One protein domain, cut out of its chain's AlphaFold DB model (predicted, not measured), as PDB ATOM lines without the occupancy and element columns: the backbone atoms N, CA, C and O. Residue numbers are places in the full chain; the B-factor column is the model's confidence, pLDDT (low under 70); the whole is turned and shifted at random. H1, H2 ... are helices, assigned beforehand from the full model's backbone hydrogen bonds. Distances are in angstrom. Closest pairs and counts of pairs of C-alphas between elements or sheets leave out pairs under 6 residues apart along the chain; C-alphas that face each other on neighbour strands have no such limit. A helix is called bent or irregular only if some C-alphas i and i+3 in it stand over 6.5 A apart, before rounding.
ATOM      1  N   GLY A   2      49.685  75.730 125.449       87.50
ATOM      2  CA  GLY A   2      50.165  77.053 125.000       87.50
ATOM      3  C   GLY A   2      50.676  77.985 126.111       87.50
ATOM      4  O   GLY A   2      51.701  78.632 125.925       87.50
ATOM      5  N   LEU A   3      50.033  77.980 127.286       87.88
ATOM      6  CA  LEU A   3      50.468  78.778 128.442       87.88
ATOM      7  C   LEU A   3      51.872  78.403 128.944       87.88
ATOM      8  O   LEU A   3      52.634  79.283 129.333       87.88
ATOM      9  N   ALA A   4      52.223  77.115 128.894       86.25
ATOM     10  CA  ALA A   4      53.511  76.604 129.366       86.25
ATOM     11  C   ALA A   4      54.651  76.804 128.351       86.25
ATOM     12  O   ALA A   4      55.805  76.912 128.745       86.25
ATOM     13  N   ILE A   5      54.338  76.854 127.050       88.50
ATOM     14  CA  ILE A   5      55.334  77.014 125.971       88.50
ATOM     15  C   ILE A   5      55.580  78.496 125.632       88.50
ATOM     16  O   ILE A   5      56.598  78.825 125.028       88.50
ATOM     17  N   GLY A   6      54.653  79.388 125.999       84.81
ATOM     18  CA  GLY A   6      54.735  80.828 125.748       84.81
ATOM     19  C   GLY A   6      55.719  81.573 126.663       84.81
ATOM     20  O   GLY A   6      56.791  81.072 126.995       84.81
ATOM     21  N   ALA A   7      55.356  82.787 127.084       82.00
ATOM     22  CA  ALA A   7      56.245  83.670 127.851       82.00
ATOM     23  C   ALA A   7      56.639  83.099 129.229       82.00
ATOM     24  O   ALA A   7      57.709  83.405 129.744       82.00
ATOM     25  N   ASN A   8      55.821  82.206 129.792       84.38
ATOM     26  CA  ASN A   8      56.067  81.589 131.098       84.38
ATOM     27  C   ASN A   8      57.033  80.395 131.060       84.38
ATOM     28  O   ASN A   8      57.324  79.824 132.109       84.38
ATOM     29  N   ARG A   9      57.545  79.998 129.886       85.44
ATOM     30  CA  ARG A   9      58.410  78.817 129.764       85.44
ATOM     31  C   ARG A   9      59.652  78.904 130.652       85.44
ATOM     32  O   ARG A   9      59.923  77.975 131.406       85.44
ATOM     33  N   GLN A  10      60.372  80.024 130.587       82.38
ATOM     34  CA  GLN A  10      61.593  80.235 131.372       82.38
ATOM     35  C   GLN A  10      61.305  80.275 132.876       82.38
ATOM     36  O   GLN A  10      62.069  79.712 133.651       82.38
ATOM     37  N   ALA A  11      60.176  80.864 133.285       81.69
ATOM     38  CA  ALA A  11      59.757  80.884 134.685       81.69
ATOM     39  C   ALA A  11      59.458  79.469 135.218       81.69
ATOM     40  O   ALA A  11      59.828  79.133 136.342       81.69
ATOM     41  N   ILE A  12      58.825  78.615 134.403       82.88
ATOM     42  CA  ILE A  12      58.539  77.218 134.765       82.88
ATOM     43  C   ILE A  12      59.837  76.403 134.842       82.88
ATOM     44  O   ILE A  12      60.099  75.764 135.860       82.88
ATOM     45  N   GLU A  13      60.655  76.440 133.784       82.75
ATOM     46  CA  GLU A  13      61.913  75.684 133.707       82.75
ATOM     47  C   GLU A  13      62.925  76.145 134.770       82.75
ATOM     48  O   GLU A  13      63.600  75.310 135.367       82.75
ATOM     49  N   GLY A  14      62.996  77.450 135.057       78.25
ATOM     50  CA  GLY A  14      63.902  78.020 136.056       78.25
ATOM     51  C   GLY A  14      63.538  77.665 137.499       78.25
ATOM     52  O   GLY A  14      64.424  77.565 138.345       78.25
ATOM     53  N   ARG A  15      62.251  77.429 137.798       80.69
ATOM     54  CA  ARG A  15      61.809  77.051 139.149       80.69
ATOM     55  C   ARG A  15      61.918  75.553 139.410       80.69
ATOM     56  O   ARG A  15      62.367  75.167 140.489       80.69
ATOM     57  N   TYR A  16      61.446  74.734 138.470       82.50
ATOM     58  CA  TYR A  16      61.447  73.275 138.572       82.50
ATOM     59  C   TYR A  16      61.407  72.653 137.164       82.50
ATOM     60  O   TYR A  16      60.327  72.513 136.583       82.50
ATOM     61  N   PRO A  17      62.561  72.258 136.595       84.12
ATOM     62  CA  PRO A  17      62.636  71.746 135.225       84.12
ATOM     63  C   PRO A  17      61.658  70.594 134.908       84.12
ATOM     64  O   PRO A  17      61.028  70.630 133.844       84.12
ATOM     65  N   PRO A  18      61.428  69.612 135.810       87.94
ATOM     66  CA  PRO A  18      60.464  68.541 135.558       87.94
ATOM     67  C   PRO A  18      59.008  69.013 135.426       87.94
ATOM     68  O   PRO A  18      58.229  68.347 134.740       87.94
ATOM     69  N   ALA A  19      58.617  70.172 135.986       87.31
ATOM     70  CA  ALA A  19      57.250  70.695 135.830       87.31
ATOM     71  C   ALA A  19      56.898  70.969 134.367       87.31
ATOM     72  O   ALA A  19      55.756  70.742 133.961       87.31
ATOM     73  N   TYR A  20      57.860  71.423 133.558       88.88
ATOM     74  CA  TYR A  20      57.603  71.659 132.142       88.88
ATOM     75  C   TYR A  20      57.182  70.361 131.440       88.88
ATOM     76  O   TYR A  20      56.176  70.339 130.726       88.88
ATOM     77  N   ILE A  21      57.895  69.259 131.694       89.31
ATOM     78  CA  ILE A  21      57.579  67.935 131.138       89.31
ATOM     79  C   ILE A  21      56.263  67.410 131.725       89.31
ATOM     80  O   ILE A  21      55.421  66.914 130.977       89.31
ATOM     81  N   MET A  22      56.034  67.577 133.028       90.44
ATOM     82  CA  MET A  22      54.794  67.168 133.691       90.44
ATOM     83  C   MET A  22      53.557  67.829 133.064       90.44
ATOM     84  O   MET A  22      52.572  67.152 132.780       90.44
ATOM     85  N   ILE A  23      53.609  69.137 132.789       91.19
ATOM     86  CA  ILE A  23      52.481  69.885 132.217       91.19
ATOM     87  C   ILE A  23      52.320  69.589 130.724       91.19
ATOM     88  O   ILE A  23      51.208  69.341 130.254       91.19
ATOM     89  N   THR A  24      53.408  69.663 129.954       90.81
ATOM     90  CA  THR A  24      53.342  69.551 128.489       90.81
ATOM     91  C   THR A  24      53.195  68.109 128.033       90.81
ATOM     92  O   THR A  24      52.340  67.813 127.206       90.81
ATOM     93  N   THR A  25      53.997  67.203 128.583       89.94
ATOM     94  CA  THR A  25      53.972  65.793 128.214       89.94
ATOM     95  C   THR A  25      52.902  65.086 129.027       89.94
ATOM     96  O   THR A  25      51.973  64.583 128.417       89.94
ATOM     97  N   GLY A  26      52.959  65.093 130.359       90.62
ATOM     98  CA  GLY A  26      51.985  64.385 131.205       90.62
ATOM     99  C   GLY A  26      50.547  64.875 131.002       90.62
ATOM    100  O   GLY A  26      49.772  64.256 130.279       90.62
ATOM    101  N   LEU A  27      50.210  66.027 131.584       92.38
ATOM    102  CA  LEU A  27      48.837  66.539 131.644       92.38
ATOM    103  C   LEU A  27      48.224  66.813 130.261       92.38
ATOM    104  O   LEU A  27      47.155  66.299 129.943       92.38
ATOM    105  N   CYS A  28      48.881  67.621 129.420       92.06
ATOM    106  CA  CYS A  28      48.321  67.958 128.101       92.06
ATOM    107  C   CYS A  28      48.243  66.734 127.174       92.06
ATOM    108  O   CYS A  28      47.344  66.663 126.334       92.06
ATOM    109  N   GLY A  29      49.172  65.783 127.330       88.69
ATOM    110  CA  GLY A  29      49.144  64.510 126.618       88.69
ATOM    111  C   GLY A  29      47.912  63.693 126.981       88.69
ATOM    112  O   GLY A  29      47.152  63.346 126.093       88.69
ATOM    113  N   SER A  30      47.661  63.484 128.274       91.62
ATOM    114  CA  SER A  30      46.539  62.667 128.753       91.62
ATOM    115  C   SER A  30      45.154  63.287 128.522       91.62
ATOM    116  O   SER A  30      44.179  62.556 128.427       91.62
ATOM    117  N   ILE A  31      45.040  64.617 128.408       92.25
ATOM    118  CA  ILE A  31      43.757  65.291 128.111       92.25
ATOM    119  C   ILE A  31      43.374  65.171 126.628       92.25
ATOM    120  O   ILE A  31      42.202  65.278 126.276       92.25
ATOM    121  N   THR A  32      44.351  64.994 125.732       92.69
ATOM    122  CA  THR A  32      44.114  65.058 124.285       92.69
ATOM    123  C   THR A  32      44.635  63.813 123.590       92.69
ATOM    124  O   THR A  32      45.841  63.639 123.487       92.69
ATOM    125  N   THR A  33      43.748  62.990 123.035       94.62
ATOM    126  CA  THR A  33      44.105  61.702 122.419       94.62
ATOM    127  C   THR A  33      43.937  61.730 120.898       94.62
ATOM    128  O   THR A  33      42.908  62.150 120.373       94.62
ATOM    129  N   GLY A  54      22.499  60.177 104.439       71.06
ATOM    130  CA  GLY A  54      23.109  59.722 103.184       71.06
ATOM    131  C   GLY A  54      24.641  59.739 103.243       71.06
ATOM    132  O   GLY A  54      25.225  60.471 104.040       71.06
ATOM    133  N   GLY A  55      25.311  58.999 102.352       73.94
ATOM    134  CA  GLY A  55      26.774  58.829 102.381       73.94
ATOM    135  C   GLY A  55      27.595  60.129 102.355       73.94
ATOM    136  O   GLY A  55      28.657  60.197 102.972       73.94
ATOM    137  N   LEU A  56      27.093  61.197 101.722       79.50
ATOM    138  CA  LEU A  56      27.757  62.509 101.733       79.50
ATOM    139  C   LEU A  56      27.806  63.126 103.142       79.50
ATOM    140  O   LEU A  56      28.804  63.739 103.514       79.50
ATOM    141  N   HIS A  57      26.757  62.941 103.944       81.56
ATOM    142  CA  HIS A  57      26.698  63.475 105.305       81.56
ATOM    143  C   HIS A  57      27.694  62.771 106.237       81.56
ATOM    144  O   HIS A  57      28.233  63.417 107.128       81.56
ATOM    145  N   ASN A  58      27.998  61.495 105.993       83.88
ATOM    146  CA  ASN A  58      28.994  60.725 106.750       83.88
ATOM    147  C   ASN A  58      30.412  61.256 106.503       83.88
ATOM    148  O   ASN A  58      31.199  61.459 107.428       83.88
ATOM    149  N   VAL A  59      30.717  61.571 105.240       87.12
ATOM    150  CA  VAL A  59      31.970  62.238 104.862       87.12
ATOM    151  C   VAL A  59      32.049  63.631 105.486       87.12
ATOM    152  O   VAL A  59      33.084  63.992 106.046       87.12
ATOM    153  N   MET A  60      30.960  64.404 105.433       87.56
ATOM    154  CA  MET A  60      30.904  65.723 106.067       87.56
ATOM    155  C   MET A  60      31.103  65.645 107.582       87.56
ATOM    156  O   MET A  60      31.823  66.480 108.124       87.56
ATOM    157  N   ASP A  61      30.535  64.645 108.258       88.25
ATOM    158  CA  ASP A  61      30.722  64.427 109.694       88.25
ATOM    159  C   ASP A  61      32.202  64.161 110.014       88.25
ATOM    160  O   ASP A  61      32.829  64.933 110.743       88.25
ATOM    161  N   ALA A  62      32.821  63.181 109.350       90.44
ATOM    162  CA  ALA A  62      34.237  62.848 109.525       90.44
ATOM    163  C   ALA A  62      35.182  64.040 109.250       90.44
ATOM    164  O   ALA A  62      36.143  64.291 109.993       90.44
ATOM    165  N   MET A  63      34.901  64.816 108.197       92.38
ATOM    166  CA  MET A  63      35.651  66.032 107.876       92.38
ATOM    167  C   MET A  63      35.425  67.136 108.910       92.38
ATOM    168  O   MET A  63      36.383  67.816 109.284       92.38
ATOM    169  N   SER A  64      34.197  67.305 109.405       92.88
ATOM    170  CA  SER A  64      33.867  68.306 110.421       92.88
ATOM    171  C   SER A  64      34.554  68.001 111.751       92.88
ATOM    172  O   SER A  64      35.194  68.886 112.315       92.88
ATOM    173  N   GLN A  65      34.554  66.740 112.195       93.19
ATOM    174  CA  GLN A  65      35.280  66.295 113.386       93.19
ATOM    175  C   GLN A  65      36.786  66.531 113.236       93.19
ATOM    176  O   GLN A  65      37.450  66.996 114.161       93.19
ATOM    177  N   THR A  66      37.341  66.269 112.050       94.44
ATOM    178  CA  THR A  66      38.753  66.543 111.749       94.44
ATOM    179  C   THR A  66      39.064  68.041 111.820       94.44
ATOM    180  O   THR A  66      40.025  68.444 112.482       94.44
ATOM    181  N   ALA A  67      38.243  68.876 111.177       94.69
ATOM    182  CA  ALA A  67      38.409  70.325 111.157       94.69
ATOM    183  C   ALA A  67      38.267  70.942 112.555       94.69
ATOM    184  O   ALA A  67      39.084  71.781 112.938       94.69
ATOM    185  N   LEU A  68      37.281  70.495 113.337       94.94
ATOM    186  CA  LEU A  68      37.052  70.950 114.706       94.94
ATOM    187  C   LEU A  68      38.209  70.556 115.622       94.94
ATOM    188  O   LEU A  68      38.747  71.425 116.303       94.94
ATOM    189  N   THR A  69      38.652  69.297 115.606       95.06
ATOM    190  CA  THR A  69      39.756  68.838 116.464       95.06
ATOM    191  C   THR A  69      41.049  69.599 116.180       95.06
ATOM    192  O   THR A  69      41.671  70.142 117.095       95.06
ATOM    193  N   VAL A  70      41.450  69.700 114.907       95.06
ATOM    194  CA  VAL A  70      42.678  70.414 114.528       95.06
ATOM    195  C   VAL A  70      42.534  71.918 114.774       95.06
ATOM    196  O   VAL A  70      43.438  72.541 115.338       95.06
ATOM    197  N   GLY A  71      41.396  72.505 114.397       95.25
ATOM    198  CA  GLY A  71      41.108  73.925 114.581       95.25
ATOM    199  C   GLY A  71      41.139  74.328 116.053       95.25
ATOM    200  O   GLY A  71      41.891  75.230 116.429       95.25
ATOM    201  N   MET A  72      40.412  73.609 116.911       95.06
ATOM    202  CA  MET A  72      40.381  73.851 118.355       95.06
ATOM    203  C   MET A  72      41.750  73.644 119.006       95.06
ATOM    204  O   MET A  72      42.139  74.423 119.881       95.06
ATOM    205  N   ALA A  73      42.537  72.661 118.562       95.31
ATOM    206  CA  ALA A  73      43.899  72.477 119.060       95.31
ATOM    207  C   ALA A  73      44.810  73.676 118.715       95.31
ATOM    208  O   ALA A  73      45.544  74.175 119.569       95.31
ATOM    209  N   LEU A  74      44.734  74.211 117.492       95.38
ATOM    210  CA  LEU A  74      45.535  75.373 117.079       95.38
ATOM    211  C   LEU A  74      45.065  76.686 117.729       95.38
ATOM    212  O   LEU A  74      45.897  77.513 118.132       95.38
ATOM    213  N   VAL A  75      43.749  76.874 117.865       95.62
ATOM    214  CA  VAL A  75      43.148  78.025 118.553       95.62
ATOM    215  C   VAL A  75      43.512  78.002 120.035       95.62
ATOM    216  O   VAL A  75      44.012  79.002 120.543       95.62
ATOM    217  N   SER A  76      43.377  76.861 120.715       94.31
ATOM    218  CA  SER A  76      43.716  76.732 122.142       94.31
ATOM    219  C   SER A  76      45.204  76.966 122.427       94.31
ATOM    220  O   SER A  76      45.547  77.595 123.430       94.31
ATOM    221  N   ILE A  77      46.113  76.549 121.536       94.00
ATOM    222  CA  ILE A  77      47.539  76.897 121.650       94.00
ATOM    223  C   ILE A  77      47.739  78.405 121.501       94.00
ATOM    224  O   ILE A  77      48.486  79.002 122.277       94.00
ATOM    225  N   SER A  78      47.082  79.032 120.524       93.69
ATOM    226  CA  SER A  78      47.195  80.476 120.282       93.69
ATOM    227  C   SER A  78      46.655  81.297 121.450       93.69
ATOM    228  O   SER A  78      47.350  82.194 121.924       93.69
ATOM    229  N   ALA A  79      45.481  80.928 121.964       94.19
ATOM    230  CA  ALA A  79      44.888  81.509 123.159       94.19
ATOM    231  C   ALA A  79      45.795  81.313 124.381       94.19
ATOM    232  O   ALA A  79      46.074  82.268 125.094       94.19
ATOM    233  N   GLY A  80      46.345  80.110 124.583       92.62
ATOM    234  CA  GLY A  80      47.268  79.836 125.685       92.62
ATOM    235  C   GLY A  80      48.550  80.673 125.626       92.62
ATOM    236  O   GLY A  80      49.017  81.153 126.655       92.62
ATOM    237  N   ILE A  81      49.107  80.895 124.431       92.12
ATOM    238  CA  ILE A  81      50.279  81.767 124.254       92.12
ATOM    239  C   ILE A  81      49.910  83.231 124.516       92.12
ATOM    240  O   ILE A  81      50.674  83.930 125.179       92.12
ATOM    241  N   ALA A  82      48.758  83.706 124.035       91.94
ATOM    242  CA  ALA A  82      48.288  85.058 124.332       91.94
ATOM    243  C   ALA A  82      48.090  85.255 125.843       91.94
ATOM    244  O   ALA A  82      48.602  86.215 126.413       91.94
ATOM    245  N   LEU A  83      47.462  84.281 126.505       91.00
ATOM    246  CA  LEU A  83      47.250  84.277 127.948       91.00
ATOM    247  C   LEU A  83      48.569  84.277 128.729       91.00
ATOM    248  O   LEU A  83      48.680  84.975 129.733       91.00
ATOM    249  N   SER A  84      49.597  83.569 128.244       90.06
ATOM    250  CA  SER A  84      50.921  83.557 128.885       90.06
ATOM    251  C   SER A  84      51.590  84.932 128.951       90.06
ATOM    252  O   SER A  84      52.456  85.130 129.790       90.06
ATOM    253  N   LYS A  85      51.206  85.877 128.081       87.94
ATOM    254  CA  LYS A  85      51.737  87.250 128.100       87.94
ATOM    255  C   LYS A  85      51.052  88.130 129.144       87.94
ATOM    256  O   LYS A  85      51.655  89.088 129.607       87.94
ATOM    257  N   VAL A  86      49.797  87.823 129.472       88.12
ATOM    258  CA  VAL A  86      48.997  88.573 130.452       88.12
ATOM    259  C   VAL A  86      49.241  88.030 131.857       88.12
ATOM    260  O   VAL A  86      49.434  88.791 132.799       88.12
ATOM    261  N   ILE A  87      49.271  86.703 132.000       84.06
ATOM    262  CA  ILE A  87      49.533  86.041 133.276       84.06
ATOM    263  C   ILE A  87      51.040  85.900 133.457       84.06
ATOM    264  O   ILE A  87      51.648  84.982 132.907       84.06
ATOM    265  N   ASN A  88      51.624  86.770 134.279       79.88
ATOM    266  CA  ASN A  88      52.983  86.581 134.765       79.88
ATOM    267  C   ASN A  88      52.966  85.551 135.902       79.88
ATOM    268  O   ASN A  88      52.518  85.836 137.018       79.88
ATOM    269  N   LEU A  89      53.424  84.337 135.599       76.19
ATOM    270  CA  LEU A  89      53.350  83.215 136.530       76.19
ATOM    271  C   LEU A  89      54.143  83.473 137.820       76.19
ATOM    272  O   LEU A  89      53.732  83.014 138.881       76.19
ATOM    273  N   GLU A  90      55.224  84.257 137.766       73.81
ATOM    274  CA  GLU A  90      55.969  84.623 138.973       73.81
ATOM    275  C   GLU A  90      55.151  85.500 139.919       73.81
ATOM    276  O   GLU A  90      55.166  85.275 141.129       73.81
ATOM    277  N   LEU A  91      54.424  86.482 139.382       71.56
ATOM    278  CA  LEU A  91      53.564  87.348 140.189       71.56
ATOM    279  C   LEU A  91      52.413  86.550 140.804       71.56
ATOM    280  O   LEU A  91      52.111  86.733 141.980       71.56
ATOM    281  N   LEU A  92      51.823  85.624 140.044       75.31
ATOM    282  CA  LEU A  92      50.751  84.761 140.538       75.31
ATOM    283  C   LEU A  92      51.239  83.840 141.665       75.31
ATOM    284  O   LEU A  92      50.598  83.739 142.705       75.31
ATOM    285  N   ILE A  93      52.400  83.203 141.498       71.75
ATOM    286  CA  ILE A  93      52.981  82.335 142.531       71.75
ATOM    287  C   ILE A  93      53.355  83.150 143.774       71.75
ATOM    288  O   ILE A  93      53.101  82.696 144.886       71.75
ATOM    289  N   ARG A  94      53.901  84.363 143.617       73.56
ATOM    290  CA  ARG A  94      54.161  85.272 144.748       73.56
ATOM    291  C   ARG A  94      52.872  85.727 145.432       73.56
ATOM    292  O   ARG A  94      52.880  85.895 146.642       73.56
TER     293      ARG A  94
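This is residues 2 to 33 and 54 to 94 of the 293 residues of an uncharacterized protein of Kalmanozyma brasiliensis (strain GHG001) (UniProt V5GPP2). One long helix, H4, sticks out as an arm with residues 55 to 68, and its other end packs on a small, loosely built body of short helices. In that body the short H1 sits between the later part of H4 and H3, H2 joins H1 to H3 at the end away from the arm, and H5, the last helix, lies near H2 at that same end. The printed part has 73 residues with five named helices, in the order H1, H2, H3, H4, H5, and no named strand; its class is all helix. The whole is only just loose, close to extended, with a radius of gyration of the C-alphas of 16.7 A, and it spans 58 by 23 by 14 A, the arm making much of the length.

Find C-alpha 2 at (50.165, 77.053, 125.000), where H1, residues 2 to 5, begins. After it come H2, residues 9 to 15, 10.1 A from first to last C-alpha, and H3, residues 17 to 31, 21.2 A long. H3 is neither bent nor irregular, but only just: C-alphas 24 and 27 are 6.3 A apart. Beyond the cut, H4, residues 55 to 86, runs 46.5 A from C-alpha 55 at (26.774, 58.829, 102.381) to C-alpha 86 at (48.997, 88.573, 130.452). H5, residues 89 to 94, ends at C-alpha 94 at (54.161, 85.272, 144.748).

Look first at H1, which touches H4 with 17 pairs of C-alphas within 8 A; the closest are those of Gly 2 and Gly 80, 4.1 A apart. H4 touches H1 with residues 76 to 84 alone. H1 and H3 only just touch, with 3 pairs of C-alphas within 8 A, the closest being those of Ala 4 and Tyr 20 at 7.0 A; H3 takes part with residues 20 to 24 alone. H2 touches H3, which meets it with residues 19 to 20 alone, at a steep tilt of 55 degrees, opposite ways; the closest C-alphas, of Glu 13 and Tyr 20, are 6.1 A apart. H2 and H5 are close but not clearly touching, the closest C-alphas, of Ala 11 and Glu 90, being 6.8 A apart. H3 and H4 are apart. In H2 and H5 every O i to N i+4 pair is within hydrogen-bond range, in H3 8 of 11 and in H4 26 of 28, while H1 is too short for such a pair.

The C-alphas farthest apart, those of Gly 54 and Arg 94, are 57.8 A from each other. Residues 54 to 68, of which 55 to 68 belong to H4, stand free; without them the body spans 35 by 23 by 14 A. Residues 34 to 53 are not printed, and C-alphas 33 and 54 are 28.5 A apart across this cut, in the link from H3 to H4. The links printed whole, H1 to H2, H2 to H3 and H4 to H5, are tight. The mean pLDDT of the printed part is 87.4, with 74 for H5, and no printed residue is under 70.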